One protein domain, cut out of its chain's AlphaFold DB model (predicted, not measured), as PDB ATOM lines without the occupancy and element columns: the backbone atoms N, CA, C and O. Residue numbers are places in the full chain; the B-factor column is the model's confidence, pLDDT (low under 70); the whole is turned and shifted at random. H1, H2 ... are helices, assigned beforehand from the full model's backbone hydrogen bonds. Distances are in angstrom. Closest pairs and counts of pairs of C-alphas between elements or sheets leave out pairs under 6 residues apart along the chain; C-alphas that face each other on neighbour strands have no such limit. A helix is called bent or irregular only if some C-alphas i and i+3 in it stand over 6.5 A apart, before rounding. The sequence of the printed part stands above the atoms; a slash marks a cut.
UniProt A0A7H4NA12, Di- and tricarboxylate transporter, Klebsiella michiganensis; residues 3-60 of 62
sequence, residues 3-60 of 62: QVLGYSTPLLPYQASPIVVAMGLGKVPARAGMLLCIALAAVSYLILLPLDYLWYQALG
ATOM      1  N   GLN A   3      20.833 -42.254 -22.990       83.69
ATOM      2  CA  GLN A   3      20.362 -41.023 -23.635       83.69
ATOM      3  C   GLN A   3      21.507 -40.133 -24.146       83.69
ATOM      4  O   GLN A   3      21.319 -39.421 -25.130       83.69
ATOM      5  N   VAL A   4      22.690 -40.191 -23.517       87.06
ATOM      6  CA  VAL A   4      23.865 -39.393 -23.907       87.06
ATOM      7  C   VAL A   4      24.286 -39.713 -25.330       87.06
ATOM      8  O   VAL A   4      24.476 -38.802 -26.129       87.06
ATOM      9  N   LEU A   5      24.300 -41.004 -25.672       86.56
ATOM     10  CA  LEU A   5      24.624 -41.477 -27.014       86.56
ATOM     11  C   LEU A   5      23.688 -40.893 -28.082       86.56
ATOM     12  O   LEU A   5      24.117 -40.711 -29.219       86.56
ATOM     13  N   GLY A   6      22.440 -40.571 -27.729       84.50
ATOM     14  CA  GLY A   6      21.449 -40.030 -28.658       84.50
ATOM     15  C   GLY A   6      21.724 -38.591 -29.096       84.50
ATOM     16  O   GLY A   6      21.513 -38.268 -30.261       84.50
ATOM     17  N   TYR A   7      22.220 -37.731 -28.202       85.00
ATOM     18  CA  TYR A   7      22.524 -36.336 -28.549       85.00
ATOM     19  C   TYR A   7      24.009 -36.094 -28.856       85.00
ATOM     20  O   TYR A   7      24.339 -35.112 -29.517       85.00
ATOM     21  N   SER A   8      24.915 -36.970 -28.405       86.31
ATOM     22  CA  SER A   8      26.358 -36.840 -28.653       86.31
ATOM     23  C   SER A   8      26.828 -37.474 -29.967       86.31
ATOM     24  O   SER A   8      28.008 -37.369 -30.291       86.31
ATOM     25  N   THR A   9      25.941 -38.148 -30.706       91.25
ATOM     26  CA  THR A   9      26.276 -38.876 -31.941       91.25
ATOM     27  C   THR A   9      25.659 -38.185 -33.162       91.25
ATOM     28  O   THR A   9      24.593 -38.586 -33.631       91.25
ATOM     29  N   PRO A  10      26.288 -37.121 -33.691       88.62
ATOM     30  CA  PRO A  10      25.775 -36.422 -34.861       88.62
ATOM     31  C   PRO A  10      25.925 -37.288 -36.118       88.62
ATOM     32  O   PRO A  10      27.017 -37.741 -36.452       88.62
ATOM     33  N   LEU A  11      24.830 -37.460 -36.855       89.94
ATOM     34  CA  LEU A  11      24.797 -38.028 -38.205       89.94
ATOM     35  C   LEU A  11      25.194 -36.996 -39.264       89.94
ATOM     36  O   LEU A  11      25.756 -37.348 -40.300       89.94
ATOM     37  N   LEU A  12      24.898 -35.719 -39.008       92.31
ATOM     38  CA  LEU A  12      25.145 -34.619 -39.932       92.31
ATOM     39  C   LEU A  12      25.900 -33.486 -39.227       92.31
ATOM     40  O   LEU A  12      25.584 -33.176 -38.076       92.31
ATOM     41  N   PRO A  13      26.842 -32.805 -39.910       89.19
ATOM     42  CA  PRO A  13      27.674 -31.778 -39.283       89.19
ATOM     43  C   PRO A  13      26.891 -30.656 -38.590       89.19
ATOM     44  O   PRO A  13      27.308 -30.176 -37.544       89.19
ATOM     45  N   TYR A  14      25.734 -30.258 -39.129       88.62
ATOM     46  CA  TYR A  14      24.925 -29.163 -38.579       88.62
ATOM     47  C   TYR A  14      24.210 -29.497 -37.266       88.62
ATOM     48  O   TYR A  14      23.689 -28.591 -36.620       88.62
ATOM     49  N   GLN A  15      24.172 -30.767 -36.855       90.75
ATOM     50  CA  GLN A  15      23.562 -31.161 -35.583       90.75
ATOM     51  C   GLN A  15      24.382 -30.690 -34.374       90.75
ATOM     52  O   GLN A  15      23.847 -30.605 -33.273       90.75
ATOM     53  N   ALA A  16      25.653 -30.337 -34.580       87.00
ATOM     54  CA  ALA A  16      26.500 -29.732 -33.566       87.00
ATOM     55  C   ALA A  16      27.204 -28.498 -34.145       87.00
ATOM     56  O   ALA A  16      28.088 -28.606 -34.995       87.00
ATOM     57  N   SER A  17      26.844 -27.310 -33.646       89.25
ATOM     58  CA  SER A  17      27.418 -26.040 -34.113       89.25
ATOM     59  C   SER A  17      28.956 -25.989 -34.101       89.25
ATOM     60  O   SER A  17      29.511 -25.445 -35.060       89.25
ATOM     61  N   PRO A  18      29.685 -26.603 -33.139       90.88
ATOM     62  CA  PRO A  18      31.147 -26.579 -33.163       90.88
ATOM     63  C   PRO A  18      31.747 -27.293 -34.381       90.88
ATOM     64  O   PRO A  18      32.803 -26.888 -34.861       90.88
ATOM     65  N   ILE A  19      31.073 -28.322 -34.915       91.00
ATOM     66  CA  ILE A  19      31.561 -29.090 -36.069       91.00
ATOM     67  C   ILE A  19      31.550 -28.212 -37.321       91.00
ATOM     68  O   ILE A  19      32.561 -28.110 -38.012       91.00
ATOM     69  N   VAL A  20      30.434 -27.527 -37.590       91.81
ATOM     70  CA  VAL A  20      30.316 -26.645 -38.764       91.81
ATOM     71  C   VAL A  20      31.305 -25.484 -38.687       91.81
ATOM     72  O   VAL A  20      31.937 -25.154 -39.690       91.81
ATOM     73  N   VAL A  21      31.488 -24.898 -37.500       94.31
ATOM     74  CA  VAL A  21      32.458 -23.814 -37.288       94.31
ATOM     75  C   VAL A  21      33.884 -24.299 -37.560       94.31
ATOM     76  O   VAL A  21      34.606 -23.662 -38.327       94.31
ATOM     77  N   ALA A  22      34.279 -25.452 -37.011       94.00
ATOM     78  CA  ALA A  22      35.599 -26.031 -37.250       94.00
ATOM     79  C   ALA A  22      35.835 -26.355 -38.735       94.00
ATOM     80  O   ALA A  22      36.905 -26.067 -39.272       94.00
ATOM     81  N   MET A  23      34.825 -26.896 -39.426       95.56
ATOM     82  CA  MET A  23      34.898 -27.170 -40.863       95.56
ATOM     83  C   MET A  23      35.074 -25.892 -41.688       95.56
ATOM     84  O   MET A  23      35.886 -25.880 -42.613       95.56
ATOM     85  N   GLY A  24      34.355 -24.819 -41.340       93.56
ATOM     86  CA  GLY A  24      34.480 -23.515 -41.990       93.56
ATOM     87  C   GLY A  24      35.875 -22.910 -41.818       93.56
ATOM     88  O   GLY A  24      36.492 -22.500 -42.800       93.56
ATOM     89  N   LEU A  25      36.408 -22.932 -40.593       96.00
ATOM     90  CA  LEU A  25      37.763 -22.453 -40.293       96.00
ATOM     91  C   LEU A  25      38.843 -23.283 -41.006       96.00
ATOM     92  O   LEU A  25      39.808 -22.728 -41.526       96.00
ATOM     93  N   GLY A  26      38.663 -24.604 -41.070       93.94
ATOM     94  CA  GLY A  26      39.600 -25.531 -41.708       93.94
ATOM     95  C   GLY A  26      39.436 -25.686 -43.223       93.94
ATOM     96  O   GLY A  26      40.163 -26.478 -43.818       93.94
ATOM     97  N   LYS A  27      38.483 -24.981 -43.855       94.50
ATOM     98  CA  LYS A  27      38.112 -25.153 -45.277       94.50
ATOM     99  C   LYS A  27      37.840 -26.622 -45.647       94.50
ATOM    100  O   LYS A  27      38.141 -27.067 -46.754       94.50
ATOM    101  N   VAL A  28      37.276 -27.386 -44.710       94.00
ATOM    102  CA  VAL A  28      36.989 -28.811 -44.891       94.00
ATOM    103  C   VAL A  28      35.758 -28.964 -45.789       94.00
ATOM    104  O   VAL A  28      34.718 -28.367 -45.500       94.00
ATOM    105  N   PRO A  29      35.817 -29.780 -46.857       93.38
ATOM    106  CA  PRO A  29      34.659 -29.995 -47.712       93.38
ATOM    107  C   PRO A  29      33.533 -30.692 -46.939       93.38
ATOM    108  O   PRO A  29      33.770 -31.638 -46.184       93.38
ATOM    109  N   ALA A  30      32.287 -30.280 -47.191       91.12
ATOM    110  CA  ALA A  30      31.096 -30.805 -46.514       91.12
ATOM    111  C   ALA A  30      31.009 -32.341 -46.548       91.12
ATOM    112  O   ALA A  30      30.655 -32.979 -45.557       91.12
ATOM    113  N   ARG A  31      31.412 -32.944 -47.674       93.19
ATOM    114  CA  ARG A  31      31.443 -34.399 -47.862       93.19
ATOM    115  C   ARG A  31      32.354 -35.109 -46.858       93.19
ATOM    116  O   ARG A  31      31.972 -36.159 -46.357       93.19
ATOM    117  N   ALA A  32      33.530 -34.556 -46.564       93.50
ATOM    118  CA  ALA A  32      34.459 -35.166 -45.614       93.50
ATOM    119  C   ALA A  32      33.899 -35.120 -44.186       93.50
ATOM    120  O   ALA A  32      33.928 -36.131 -43.489       93.50
ATOM    121  N   GLY A  33      33.309 -33.987 -43.786       92.88
ATOM    122  CA  GLY A  33      32.636 -33.872 -42.489       92.88
ATOM    123  C   GLY A  33      31.448 -34.825 -42.355       92.88
ATOM    124  O   GLY A  33      31.300 -35.483 -41.333       92.88
ATOM    125  N   MET A  34      30.645 -34.976 -43.412       94.56
ATOM    126  CA  MET A  34      29.529 -35.923 -43.427       94.56
ATOM    127  C   MET A  34      29.999 -37.378 -43.297       94.56
ATOM    128  O   MET A  34      29.438 -38.128 -42.503       94.56
ATOM    129  N   LEU A  35      31.039 -37.777 -44.036       95.75
ATOM    130  CA  LEU A  35      31.604 -39.126 -43.932       95.75
ATOM    131  C   LEU A  35      32.146 -39.406 -42.527       95.75
ATOM    132  O   LEU A  35      31.928 -40.496 -42.007       95.75
ATOM    133  N   LEU A  36      32.793 -38.420 -41.899       94.19
ATOM    134  CA  LEU A  36      33.259 -38.528 -40.519       94.19
ATOM    135  C   LEU A  36      32.092 -38.720 -39.541       94.19
ATOM    136  O   LEU A  36      32.144 -39.629 -38.717       94.19
ATOM    137  N   CYS A  37      31.035 -37.906 -39.646       94.50
ATOM    138  CA  CYS A  37      29.839 -38.029 -38.809       94.50
ATOM    139  C   CYS A  37      29.183 -39.409 -38.951       94.50
ATOM    140  O   CYS A  37      28.901 -40.059 -37.950       94.50
ATOM    141  N   ILE A  38      29.011 -39.901 -40.182       95.44
ATOM    142  CA  ILE A  38      28.421 -41.223 -40.438       95.44
ATOM    143  C   ILE A  38      29.311 -42.342 -39.887       95.44
ATOM    144  O   ILE A  38      28.804 -43.271 -39.261       95.44
ATOM    145  N   ALA A  39      30.629 -42.261 -40.085       95.94
ATOM    146  CA  ALA A  39      31.563 -43.255 -39.563       95.94
ATOM    147  C   ALA A  39      31.544 -43.295 -38.027       95.94
ATOM    148  O   ALA A  39      31.452 -44.374 -37.441       95.94
ATOM    149  N   LEU A  40      31.564 -42.128 -37.375       94.31
ATOM    150  CA  LEU A  40      31.440 -42.024 -35.921       94.31
ATOM    151  C   LEU A  40      30.098 -42.558 -35.433       94.31
ATOM    152  O   LEU A  40      30.065 -43.301 -34.461       94.31
ATOM    153  N   ALA A  41      29.005 -42.244 -36.125       94.50
ATOM    154  CA  ALA A  41      27.696 -42.768 -35.773       94.50
ATOM    155  C   ALA A  41      27.631 -44.291 -35.882       94.50
ATOM    156  O   ALA A  41      27.125 -44.940 -34.970       94.50
ATOM    157  N   ALA A  42      28.196 -44.876 -36.939       96.06
ATOM    158  CA  ALA A  42      28.282 -46.324 -37.079       96.06
ATOM    159  C   ALA A  42      29.064 -46.956 -35.918       96.06
ATOM    160  O   ALA A  42      28.587 -47.912 -35.312       96.06
ATOM    161  N   VAL A  43      30.220 -46.393 -35.550       95.88
ATOM    162  CA  VAL A  43      31.006 -46.853 -34.394       95.88
ATOM    163  C   VAL A  43      30.208 -46.716 -33.094       95.88
ATOM    164  O   VAL A  43      30.148 -47.656 -32.303       95.88
ATOM    165  N   SER A  44      29.539 -45.583 -32.881       93.88
ATOM    166  CA  SER A  44      28.725 -45.356 -31.688       93.88
ATOM    167  C   SER A  44      27.583 -46.360 -31.561       93.88
ATOM    168  O   SER A  44      27.412 -46.954 -30.501       93.88
ATOM    169  N   TYR A  45      26.826 -46.597 -32.631       93.56
ATOM    170  CA  TYR A  45      25.679 -47.503 -32.588       93.56
ATOM    171  C   TYR A  45      26.074 -48.980 -32.557       93.56
ATOM    172  O   TYR A  45      25.422 -49.762 -31.872       93.56
ATOM    173  N   LEU A  46      27.125 -49.375 -33.278       95.88
ATOM    174  CA  LEU A  46      27.505 -50.785 -33.401       95.88
ATOM    175  C   LEU A  46      28.448 -51.260 -32.295       95.88
ATOM    176  O   LEU A  46      28.523 -52.461 -32.052       95.88
ATOM    177  N   ILE A  47      29.174 -50.349 -31.640       95.56
ATOM    178  CA  ILE A  47      30.191 -50.704 -30.639       95.56
ATOM    179  C   ILE A  47      29.872 -50.067 -29.288       95.56
ATOM    180  O   ILE A  47      29.728 -50.781 -28.299       95.56
ATOM    181  N   LEU A  48      29.737 -48.739 -29.220       94.00
ATOM    182  CA  LEU A  48      29.577 -48.053 -27.929       94.00
ATOM    183  C   LEU A  48      28.210 -48.317 -27.288       94.00
ATOM    184  O   LEU A  48      28.146 -48.514 -26.081       94.00
ATOM    185  N   LEU A  49      27.132 -48.360 -28.072       93.19
ATOM    186  CA  LEU A  49      25.785 -48.640 -27.572       93.19
ATOM    187  C   LEU A  49      25.649 -50.044 -26.965       93.19
ATOM    188  O   LEU A  49      25.189 -50.126 -25.824       93.19
ATOM    189  N   PRO A  50      26.041 -51.145 -27.641       94.06
ATOM    190  CA  PRO A  50      25.989 -52.461 -27.012       94.06
ATOM    191  C   PRO A  50      26.932 -52.554 -25.813       94.06
ATOM    192  O   PRO A  50      26.584 -53.195 -24.828       94.06
ATOM    193  N   LEU A  51      28.087 -51.880 -25.845       94.50
ATOM    194  CA  LEU A  51      29.003 -51.850 -24.707       94.50
ATOM    195  C   LEU A  51      28.393 -51.138 -23.486       94.50
ATOM    196  O   LEU A  51      28.455 -51.684 -22.387       94.50
ATOM    197  N   ASP A  52      27.774 -49.965 -23.667       92.06
ATOM    198  CA  ASP A  52      27.081 -49.234 -22.592       92.06
ATOM    199  C   ASP A  52      25.915 -50.067 -22.046       92.06
ATOM    200  O   ASP A  52      25.759 -50.203 -20.834       92.06
ATOM    201  N   TYR A  53      25.144 -50.711 -22.930       92.25
ATOM    202  CA  TYR A  53      24.064 -51.613 -22.536       92.25
ATOM    203  C   TYR A  53      24.571 -52.785 -21.680       92.25
ATOM    204  O   TYR A  53      24.089 -52.992 -20.567       92.25
ATOM    205  N   LEU A  54      25.579 -53.523 -22.157       94.06
ATOM    206  CA  LEU A  54      26.160 -54.654 -21.428       94.06
ATOM    207  C   LEU A  54      26.771 -54.219 -20.094       94.06
ATOM    208  O   LEU A  54      26.684 -54.947 -19.107       94.06
ATOM    209  N   TRP A  55      27.343 -53.018 -20.034       93.31
ATOM    210  CA  TRP A  55      27.863 -52.444 -18.799       93.31
ATOM    211  C   TRP A  55      26.760 -52.210 -17.759       93.31
ATOM    212  O   TRP A  55      26.898 -52.628 -16.606       93.31
ATOM    213  N   TYR A  56      25.635 -51.607 -18.151       92.31
ATOM    214  CA  TYR A  56      24.490 -51.438 -17.250       92.31
ATOM    215  C   TYR A  56      23.884 -52.774 -16.818       92.31
ATOM    216  O   TYR A  56      23.467 -52.906 -15.663       92.31
ATOM    217  N   GLN A  57      23.898 -53.772 -17.704       92.12
ATOM    218  CA  GLN A  57      23.432 -55.118 -17.398       92.12
ATOM    219  C   GLN A  57      24.334 -55.784 -16.353       92.12
ATOM    220  O   GLN A  57      23.837 -56.321 -15.368       92.12
ATOM    221  N   ALA A  58      25.657 -55.689 -16.520       93.75
ATOM    222  CA  ALA A  58      26.640 -56.227 -15.581       93.75
ATOM    223  C   ALA A  58      26.558 -55.565 -14.195       93.75
ATOM    224  O   ALA A  58      26.770 -56.220 -13.178       93.75
ATOM    225  N   LEU A  59      26.209 -54.279 -14.145       93.06
ATOM    226  CA  LEU A  59      25.968 -53.559 -12.896       93.06
ATOM    227  C   LEU A  59      24.618 -53.897 -12.236       93.06
ATOM    228  O   LEU A  59      24.369 -53.421 -11.129       93.06
ATOM    229  N   GLY A  60      23.743 -54.660 -12.901       89.19
ATOM    230  CA  GLY A  60      22.391 -54.963 -12.423       89.19
ATOM    231  C   GLY A  60      21.481 -53.732 -12.355       89.19
ATOM    232  O   GLY A  60      20.577 -53.679 -11.526       89.19
TER     233      GLY A  60
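This is residues 3 to 60 of the 62 residues of the protein "Di- and tricarboxylate transporter" of Klebsiella michiganensis (UniProt A0A7H4NA12). One long, kinked helix, H3, makes the long axis, and the short helices H1 and H2 with their link form a loose row along one side of it. The chain turns tightly after H2 and folds back as H3, and residues 53 to 60, of which 53 to 58 belong to H3, stick out past H1. You have 58 printed residues with three named helices, in the order H1, H2, H3, and no named strand; the class is all helix. The whole is loose, with a radius of gyration of the C-alphas of 14.0 A, and spans 47 by 17 by 13 A.

Find C-alpha 3 at (20.362, -41.023, -23.635), where H1, residues 3 to 8, begins; it is 8.9 A long. Go on to C-alpha 17 at (27.418, -26.040, -34.113), from which H2, residues 17 to 25, runs 12.6 A. H3, residues 30 to 58, runs 40.3 A to C-alpha 58 at (26.640, -56.227, -15.581). Look near residue 44 for its kink of 31 degrees; H3 is neither bent nor irregular, but only just: C-alphas 46 and 49 are 6.4 A apart.

H1 and H3 are close but not clearly touching; their closest C-alphas, those of Leu 5 and Leu 49, are 7.3 A apart. They run opposite ways at a shallow tilt of 18 degrees. H1 and H2 are apart. H2 and H3 are close but not clearly touching, with the C-alphas of Met 23 and Gly 33 closest at 7.3 A. They run opposite ways at a shallow tilt of 34 degrees, only just short of steep. In H2 every O i to N i+4 pair is within hydrogen-bond range; in H1 1 of 2 and in H3 23 of 25 are.

Compare Lys 27 with Gly 60: their C-alphas, the two farthest apart, are 47.1 A apart. Without residues 53 to 60, which stand free, the body spans 35 by 17 by 12 A. The printed part has no cut; the link from H1 to H2 is short and that from H2 to H3 tight. The mean pLDDT of the printed part is 92.3, and no printed residue is under 70.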